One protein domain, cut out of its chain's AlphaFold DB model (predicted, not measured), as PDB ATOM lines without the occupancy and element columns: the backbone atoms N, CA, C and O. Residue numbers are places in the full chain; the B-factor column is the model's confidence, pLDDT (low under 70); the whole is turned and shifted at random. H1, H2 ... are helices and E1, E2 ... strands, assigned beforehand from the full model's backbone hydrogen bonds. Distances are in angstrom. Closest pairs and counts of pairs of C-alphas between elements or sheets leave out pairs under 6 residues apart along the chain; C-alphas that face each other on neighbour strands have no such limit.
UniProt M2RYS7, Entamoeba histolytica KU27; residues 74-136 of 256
ATOM      1  N   THR A  74      33.470  27.232 -17.496       91.81
ATOM      2  CA  THR A  74      33.699  26.712 -16.129       91.81
ATOM      3  C   THR A  74      33.895  27.839 -15.114       91.81
ATOM      4  O   THR A  74      33.392  27.756 -14.003       91.81
ATOM      5  N   THR A  75      34.518  28.948 -15.530       91.38
ATOM      6  CA  THR A  75      34.709  30.182 -14.744       91.38
ATOM      7  C   THR A  75      33.428  30.913 -14.356       91.38
ATOM      8  O   THR A  75      33.499  31.851 -13.575       91.38
ATOM      9  N   GLN A  76      32.286  30.557 -14.944       93.06
ATOM     10  CA  GLN A  76      30.980  31.143 -14.625       93.06
ATOM     11  C   GLN A  76      30.165  30.258 -13.674       93.06
ATOM     12  O   GLN A  76      29.030  30.600 -13.362       93.06
ATOM     13  N   ILE A  77      30.711  29.114 -13.260       93.06
ATOM     14  CA  ILE A  77      30.089  28.222 -12.287       93.06
ATOM     15  C   ILE A  77      30.713  28.520 -10.928       93.06
ATOM     16  O   ILE A  77      31.912  28.322 -10.755       93.06
ATOM     17  N   ASP A  78      29.912  28.966  -9.966       91.31
ATOM     18  CA  ASP A  78      30.404  29.261  -8.616       91.31
ATOM     19  C   ASP A  78      30.618  27.976  -7.799       91.31
ATOM     20  O   ASP A  78      31.630  27.804  -7.114       91.31
ATOM     21  N   GLU A  79      29.678  27.035  -7.907       91.56
ATOM     22  CA  GLU A  79      29.636  25.832  -7.082       91.56
ATOM     23  C   GLU A  79      29.130  24.616  -7.868       91.56
ATOM     24  O   GLU A  79      28.219  24.713  -8.690       91.56
ATOM     25  N   VAL A  80      29.721  23.450  -7.597       92.38
ATOM     26  CA  VAL A  80      29.313  22.151  -8.145       92.38
ATOM     27  C   VAL A  80      28.841  21.276  -6.993       92.38
ATOM     28  O   VAL A  80      29.633  20.905  -6.129       92.38
ATOM     29  N   MET A  81      27.557  20.927  -6.986       91.69
ATOM     30  CA  MET A  81      26.964  20.052  -5.972       91.69
ATOM     31  C   MET A  81      26.866  18.613  -6.486       91.69
ATOM     32  O   MET A  81      26.415  18.378  -7.607       91.69
ATOM     33  N   LEU A  82      27.254  17.646  -5.654       91.62
ATOM     34  CA  LEU A  82      27.165  16.219  -5.975       91.62
ATOM     35  C   LEU A  82      25.870  15.622  -5.412       91.62
ATOM     36  O   LEU A  82      25.624  15.675  -4.208       91.62
ATOM     37  N   VAL A  83      25.040  15.038  -6.280       93.19
ATOM     38  CA  VAL A  83      23.743  14.448  -5.909       93.19
ATOM     39  C   VAL A  83      23.666  12.993  -6.380       93.19
ATOM     40  O   VAL A  83      24.093  12.662  -7.486       93.19
ATOM     41  N   GLY A  84      23.104  12.117  -5.540       91.75
ATOM     42  CA  GLY A  84      22.933  10.687  -5.800       91.75
ATOM     43  C   GLY A  84      24.124   9.820  -5.373       91.75
ATOM     44  O   GLY A  84      25.279  10.232  -5.446       91.75
ATOM     45  N   GLY A  85      23.856   8.579  -4.954       91.50
ATOM     46  CA  GLY A  85      24.868   7.700  -4.348       91.50
ATOM     47  C   GLY A  85      26.075   7.376  -5.239       91.50
ATOM     48  O   GLY A  85      27.194   7.295  -4.746       91.50
ATOM     49  N   SER A  86      25.900   7.261  -6.561       92.88
ATOM     50  CA  SER A  86      27.028   7.013  -7.481       92.88
ATOM     51  C   SER A  86      28.010   8.188  -7.577       92.88
ATOM     52  O   SER A  86      29.145   7.983  -8.001       92.88
ATOM     53  N   SER A  87      27.622   9.398  -7.160       91.94
ATOM     54  CA  SER A  87      28.544  10.543  -7.091       91.94
ATOM     55  C   SER A  87      29.623  10.380  -6.011       91.94
ATOM     56  O   SER A  87      30.633  11.080  -6.049       91.94
ATOM     57  N   GLN A  88      29.452   9.420  -5.091       90.75
ATOM     58  CA  GLN A  88      30.432   9.089  -4.055       90.75
ATOM     59  C   GLN A  88      31.631   8.290  -4.582       90.75
ATOM     60  O   GLN A  88      32.609   8.119  -3.856       90.75
ATOM     61  N   ILE A  89      31.591   7.812  -5.832       95.19
ATOM     62  CA  ILE A  89      32.741   7.155  -6.460       95.19
ATOM     63  C   ILE A  89      33.897   8.172  -6.534       95.19
ATOM     64  O   ILE A  89      33.742   9.203  -7.200       95.19
ATOM     65  N   PRO A  90      35.074   7.897  -5.929       94.56
ATOM     66  CA  PRO A  90      36.180   8.856  -5.866       94.56
ATOM     67  C   PRO A  90      36.601   9.404  -7.233       94.56
ATOM     68  O   PRO A  90      36.882  10.599  -7.360       94.56
ATOM     69  N   LYS A  91      36.558   8.563  -8.274       96.25
ATOM     70  CA  LYS A  91      36.901   8.957  -9.642       96.25
ATOM     71  C   LYS A  91      36.035  10.085 -10.199       96.25
ATOM     72  O   LYS A  91      36.551  10.967 -10.880       96.25
ATOM     73  N   ILE A  92      34.739  10.102  -9.884       94.19
ATOM     74  CA  ILE A  92      33.825  11.169 -10.320       94.19
ATOM     75  C   ILE A  92      34.244  12.503  -9.701       94.19
ATOM     76  O   ILE A  92      34.379  13.502 -10.410       94.19
ATOM     77  N   LYS A  93      34.519  12.512  -8.390       90.81
ATOM     78  CA  LYS A  93      34.982  13.711  -7.682       90.81
ATOM     79  C   LYS A  93      36.331  14.191  -8.217       90.81
ATOM     80  O   LYS A  93      36.505  15.394  -8.394       90.81
ATOM     81  N   GLU A  94      37.259  13.283  -8.516       93.44
ATOM     82  CA  GLU A  94      38.552  13.611  -9.136       93.44
ATOM     83  C   GLU A  94      38.369  14.302 -10.494       93.44
ATOM     84  O   GLU A  94      38.933  15.375 -10.717       93.44
ATOM     85  N   LEU A  95      37.552  13.730 -11.385       95.25
ATOM     86  CA  LEU A  95      37.300  14.274 -12.723       95.25
ATOM     87  C   LEU A  95      36.641  15.658 -12.665       95.25
ATOM     88  O   LEU A  95      37.094  16.587 -13.335       95.25
ATOM     89  N   LEU A  96      35.627  15.822 -11.812       93.69
ATOM     90  CA  LEU A  96      34.955  17.106 -11.608       93.69
ATOM     91  C   LEU A  96      35.893  18.142 -10.985       93.69
ATOM     92  O   LEU A  96      35.952  19.278 -11.448       93.69
ATOM     93  N   THR A  97      36.697  17.747  -9.997       91.06
ATOM     94  CA  THR A  97      37.711  18.629  -9.408       91.06
ATOM     95  C   THR A  97      38.716  19.055 -10.471       91.06
ATOM     96  O   THR A  97      38.994  20.239 -10.616       91.06
ATOM     97  N   LYS A  98      39.222  18.137 -11.297       92.81
ATOM     98  CA  LYS A  98      40.137  18.479 -12.394       92.81
ATOM     99  C   LYS A  98      39.510  19.463 -13.390       92.81
ATOM    100  O   LYS A  98      40.211  20.338 -13.887       92.81
ATOM    101  N   LYS A  99      38.209  19.336 -13.662       92.56
ATOM    102  CA  LYS A  99      37.471  20.197 -14.597       92.56
ATOM    103  C   LYS A  99      37.182  21.597 -14.040       92.56
ATOM    104  O   LYS A  99      37.298  22.570 -14.780       92.56
ATOM    105  N   PHE A 100      36.825  21.698 -12.757       91.31
ATOM    106  CA  PHE A 100      36.286  22.924 -12.152       91.31
ATOM    107  C   PHE A 100      37.175  23.575 -11.079       91.31
ATOM    108  O   PHE A 100      36.928  24.715 -10.713       91.31
ATOM    109  N   SER A 101      38.229  22.922 -10.578       76.56
ATOM    110  CA  SER A 101      39.026  23.400  -9.419       76.56
ATOM    111  C   SER A 101      39.670  24.778  -9.571       76.56
ATOM    112  O   SER A 101      40.008  25.403  -8.572       76.56
ATOM    113  N   SER A 102      39.859  25.266 -10.798       75.19
ATOM    114  CA  SER A 102      40.393  26.614 -11.040       75.19
ATOM    115  C   SER A 102      39.319  27.707 -11.017       75.19
ATOM    116  O   SER A 102      39.657  28.886 -11.088       75.19
ATOM    117  N   SER A 103      38.041  27.331 -10.964       76.88
ATOM    118  CA  SER A 103      36.904  28.229 -11.177       76.88
ATOM    119  C   SER A 103      35.770  28.094 -10.170       76.88
ATOM    120  O   SER A 103      35.039  29.058  -9.991       76.88
ATOM    121  N   SER A 104      35.600  26.925  -9.553       83.44
ATOM    122  CA  SER A 104      34.383  26.584  -8.812       83.44
ATOM    123  C   SER A 104      34.698  25.742  -7.582       83.44
ATOM    124  O   SER A 104      35.628  24.929  -7.579       83.44
ATOM    125  N   HIS A 105      33.878  25.896  -6.548       84.00
ATOM    126  CA  HIS A 105      33.940  25.073  -5.346       84.00
ATOM    127  C   HIS A 105      33.177  23.752  -5.553       84.00
ATOM    128  O   HIS A 105      32.023  23.767  -5.975       84.00
ATOM    129  N   ILE A 106      33.794  22.604  -5.251       86.00
ATOM    130  CA  ILE A 106      33.076  21.319  -5.206       86.00
ATOM    131  C   ILE A 106      32.446  21.179  -3.819       86.00
ATOM    132  O   ILE A 106      33.164  21.020  -2.835       86.00
ATOM    133  N   ASN A 107      31.117  21.222  -3.742       84.00
ATOM    134  CA  ASN A 107      30.382  21.110  -2.489       84.00
ATOM    135  C   ASN A 107      30.037  19.659  -2.169       84.00
ATOM    136  O   ASN A 107      29.186  19.048  -2.821       84.00
ATOM    137  N   ASP A 108      30.673  19.130  -1.131       78.06
ATOM    138  CA  ASP A 108      30.413  17.810  -0.565       78.06
ATOM    139  C   ASP A 108      29.761  17.864   0.828       78.06
ATOM    140  O   ASP A 108      29.567  16.824   1.451       78.06
ATOM    141  N   ASN A 109      29.363  19.051   1.301       84.06
ATOM    142  CA  ASN A 109      28.712  19.228   2.608       84.06
ATOM    143  C   ASN A 109      27.212  18.896   2.595       84.06
ATOM    144  O   ASN A 109      26.537  19.000   3.620       84.06
ATOM    145  N   ILE A 110      26.675  18.530   1.435       86.12
ATOM    146  CA  ILE A 110      25.271  18.178   1.253       86.12
ATOM    147  C   ILE A 110      25.135  16.659   1.313       86.12
ATOM    148  O   ILE A 110      25.885  15.933   0.662       86.12
ATOM    149  N   ASP A 111      24.132  16.168   2.043       90.31
ATOM    150  CA  ASP A 111      23.771  14.752   1.981       90.31
ATOM    151  C   ASP A 111      23.162  14.436   0.606       90.31
ATOM    152  O   ASP A 111      21.981  14.688   0.337       90.31
ATOM    153  N   CYS A 112      23.987  13.865  -0.273       89.25
ATOM    154  CA  CYS A 112      23.635  13.544  -1.652       89.25
ATOM    155  C   CYS A 112      22.463  12.554  -1.779       89.25
ATOM    156  O   CYS A 112      21.891  12.444  -2.865       89.25
ATOM    157  N   ASN A 113      22.110  11.831  -0.708       88.69
ATOM    158  CA  ASN A 113      21.003  10.874  -0.686       88.69
ATOM    159  C   ASN A 113      19.689  11.500  -0.197       88.69
ATOM    160  O   ASN A 113      18.618  10.987  -0.519       88.69
ATOM    161  N   LEU A 114      19.754  12.596   0.565       91.62
ATOM    162  CA  LEU A 114      18.578  13.247   1.153       91.62
ATOM    163  C   LEU A 114      18.208  14.572   0.486       91.62
ATOM    164  O   LEU A 114      17.053  14.980   0.561       91.62
ATOM    165  N   VAL A 115      19.145  15.245  -0.185       93.38
ATOM    166  CA  VAL A 115      18.918  16.599  -0.720       93.38
ATOM    167  C   VAL A 115      17.704  16.694  -1.648       93.38
ATOM    168  O   VAL A 115      16.952  17.665  -1.577       93.38
ATOM    169  N   VAL A 116      17.447  15.662  -2.458       94.62
ATOM    170  CA  VAL A 116      16.291  15.629  -3.369       94.62
ATOM    171  C   VAL A 116      14.975  15.581  -2.588       94.62
ATOM    172  O   VAL A 116      14.061  16.350  -2.875       94.62
ATOM    173  N   SER A 117      14.873  14.721  -1.568       95.81
ATOM    174  CA  SER A 117      13.648  14.601  -0.767       95.81
ATOM    175  C   SER A 117      13.426  15.819   0.129       95.81
ATOM    176  O   SER A 117      12.289  16.262   0.292       95.81
ATOM    177  N   GLN A 118      14.499  16.414   0.652       94.50
ATOM    178  CA  GLN A 118      14.448  17.675   1.391       94.50
ATOM    179  C   GLN A 118      13.972  18.833   0.506       94.50
ATOM    180  O   GLN A 118      13.097  19.597   0.920       94.50
ATOM    181  N   GLY A 119      14.504  18.937  -0.715       92.38
ATOM    182  CA  GLY A 119      14.078  19.921  -1.709       92.38
ATOM    183  C   GLY A 119      12.600  19.770  -2.062       92.38
ATOM    184  O   GLY A 119      11.853  20.742  -1.979       92.38
ATOM    185  N   ALA A 120      12.148  18.544  -2.346       93.25
ATOM    186  CA  ALA A 120      10.748  18.253  -2.652       93.25
ATOM    187  C   ALA A 120       9.801  18.571  -1.479       93.25
ATOM    188  O   ALA A 120       8.750  19.180  -1.676       93.25
ATOM    189  N   ALA A 121      10.175  18.212  -0.246       94.81
ATOM    190  CA  ALA A 121       9.377  18.520   0.942       94.81
ATOM    191  C   ALA A 121       9.249  20.034   1.166       94.81
ATOM    192  O   ALA A 121       8.169  20.533   1.490       94.81
ATOM    193  N   ARG A 122      10.344  20.775   0.958       92.31
ATOM    194  CA  ARG A 122      10.343  22.236   1.031       92.31
ATOM    195  C   ARG A 122       9.482  22.854  -0.069       92.31
ATOM    196  O   ARG A 122       8.668  23.719   0.243       92.31
ATOM    197  N   TYR A 123       9.619  22.378  -1.305       90.44
ATOM    198  CA  TYR A 123       8.803  22.811  -2.437       90.44
ATOM    199  C   TYR A 123       7.311  22.625  -2.148       90.44
ATOM    200  O   TYR A 123       6.550  23.583  -2.214       90.44
ATOM    201  N   ALA A 124       6.898  21.430  -1.716       91.81
ATOM    202  CA  ALA A 124       5.504  21.137  -1.383       91.81
ATOM    203  C   ALA A 124       4.966  22.030  -0.250       91.81
ATOM    204  O   ALA A 124       3.832  22.510  -0.313       91.81
ATOM    205  N   PHE A 125       5.778  22.285   0.782       91.94
ATOM    206  CA  PHE A 125       5.407  23.192   1.865       91.94
ATOM    207  C   PHE A 125       5.211  24.627   1.360       91.94
ATOM    208  O   PHE A 125       4.159  25.217   1.610       91.94
ATOM    209  N   GLU A 126       6.181  25.177   0.628       91.31
ATOM    210  CA  GLU A 126       6.112  26.539   0.091       91.31
ATOM    211  C   GLU A 126       4.961  26.687  -0.917       91.31
ATOM    212  O   GLU A 126       4.211  27.662  -0.837       91.31
ATOM    213  N   HIS A 127       4.738  25.683  -1.774       87.75
ATOM    214  CA  HIS A 127       3.588  25.593  -2.675       87.75
ATOM    215  C   HIS A 127       2.264  25.654  -1.900       87.75
ATOM    216  O   HIS A 127       1.411  26.493  -2.182       87.75
ATOM    217  N   SER A 128       2.108  24.835  -0.851       90.50
ATOM    218  CA  SER A 128       0.880  24.792  -0.035       90.50
ATOM    219  C   SER A 128       0.558  26.109   0.683       90.50
ATOM    220  O   SER A 128      -0.577  26.333   1.107       90.50
ATOM    221  N   LYS A 129       1.561  26.977   0.850       91.12
ATOM    222  CA  LYS A 129       1.436  28.288   1.492       91.12
ATOM    223  C   LYS A 129       1.377  29.446   0.495       91.12
ATOM    224  O   LYS A 129       1.271  30.585   0.941       91.12
ATOM    225  N   GLY A 130       1.458  29.183  -0.813       86.56
ATOM    226  CA  GLY A 130       1.569  30.228  -1.837       86.56
ATOM    227  C   GLY A 130       2.839  31.074  -1.686       86.56
ATOM    228  O   GLY A 130       2.829  32.267  -1.968       86.56
ATOM    229  N   MET A 131       3.915  30.480  -1.162       84.62
ATOM    230  CA  MET A 131       5.166  31.156  -0.805       84.62
ATOM    231  C   MET A 131       6.304  30.914  -1.801       84.62
ATOM    232  O   MET A 131       7.416  31.375  -1.534       84.62
ATOM    233  N   ILE A 132       6.065  30.201  -2.908       77.38
ATOM    234  CA  ILE A 132       7.113  29.896  -3.891       77.38
ATOM    235  C   ILE A 132       7.730  31.202  -4.388       77.38
ATOM    236  O   ILE A 132       7.083  32.033  -5.025       77.38
ATOM    237  N   ARG A 133       9.015  31.374  -4.085       65.12
ATOM    238  CA  ARG A 133       9.827  32.483  -4.577       65.12
ATOM    239  C   ARG A 133      10.391  32.073  -5.934       65.12
ATOM    240  O   ARG A 133      11.509  31.590  -5.989       65.12
ATOM    241  N   SER A 134       9.566  32.189  -6.976       71.31
ATOM    242  CA  SER A 134       9.912  32.004  -8.399       71.31
ATOM    243  C   SER A 134      10.883  30.845  -8.686       71.31
ATOM    244  O   SER A 134      12.091  31.051  -8.809       71.31
ATOM    245  N   ILE A 135      10.351  29.629  -8.802       83.62
ATOM    246  CA  ILE A 135      11.067  28.518  -9.437       83.62
ATOM    247  C   ILE A 135      10.622  28.506 -10.893       83.62
ATOM    248  O   ILE A 135       9.428  28.417 -11.159       83.62
ATOM    249  N   THR A 136      11.580  28.637 -11.807       86.94
ATOM    250  CA  THR A 136      11.333  28.516 -13.242       86.94
ATOM    251  C   THR A 136      11.878  27.177 -13.692       86.94
ATOM    252  O   THR A 136      13.087  26.939 -13.636       86.94
TER     253      THR A 136
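This is residues 74 to 136 of the 256 residues of a protein of Entamoeba histolytica KU27 (UniProt M2RYS7). A small head holds two short parallel strands, E1 and E2, side by side, with helix H2 packed beside them and the short helix H1 at one end. From this head the longest helix, H3, reaches away as an arm, and residues 129 to 136 fold back from its far end. The printed part has 63 residues, with three named helices and two named strands in the order E1, H1, H2, E2, H3; the class is mostly helix. It is loose, with a radius of gyration of the C-alphas of 14.8 A, and elongated, spanning 42 by 26 by 17 A.

E1, residues 79 to 81, and E2, residues 105 to 107, are parallel neighbours at 24 degrees, with N 80 and O 105, and N 107 and O 80, each 2.8 A apart, within hydrogen-bond range. Between them in the chain come H1, residues 85 to 88, and H2, residues 90 to 100, in a strand-helix-strand unit, two parallel neighbour strands joined through helices, with a right-handed crossover. The closest C-alphas of H2 and E2, Thr 97 and Ile 106, are 6.8 A apart, while E1 and H2 are only just apart at 8.1 A. H1 and H2 are close but not clearly touching, Ser 87 and Lys 93 having the closest C-alphas at 7.2 A. H3, residues 115 to 128, is apart from E1, H1 and H2. In H2 and H3 every O i to N i+4 pair is within hydrogen-bond range; H1 is too short for such a pair.

E1 begins at C-alpha 79 (29.636, 25.832, -7.082). H2 measures 15.4 A from first to last C-alpha and H3 19.8 A, ending at C-alpha 128 (0.880, 24.792, -0.035).

The two C-alphas farthest apart, Lys 98 and Lys 129, are 42.3 A apart. Residues 125 to 130, of which 125 to 128 belong to H3, stand free. The printed part has no cut and no long link. Its mean pLDDT is 89.2, with residue 133 under 70.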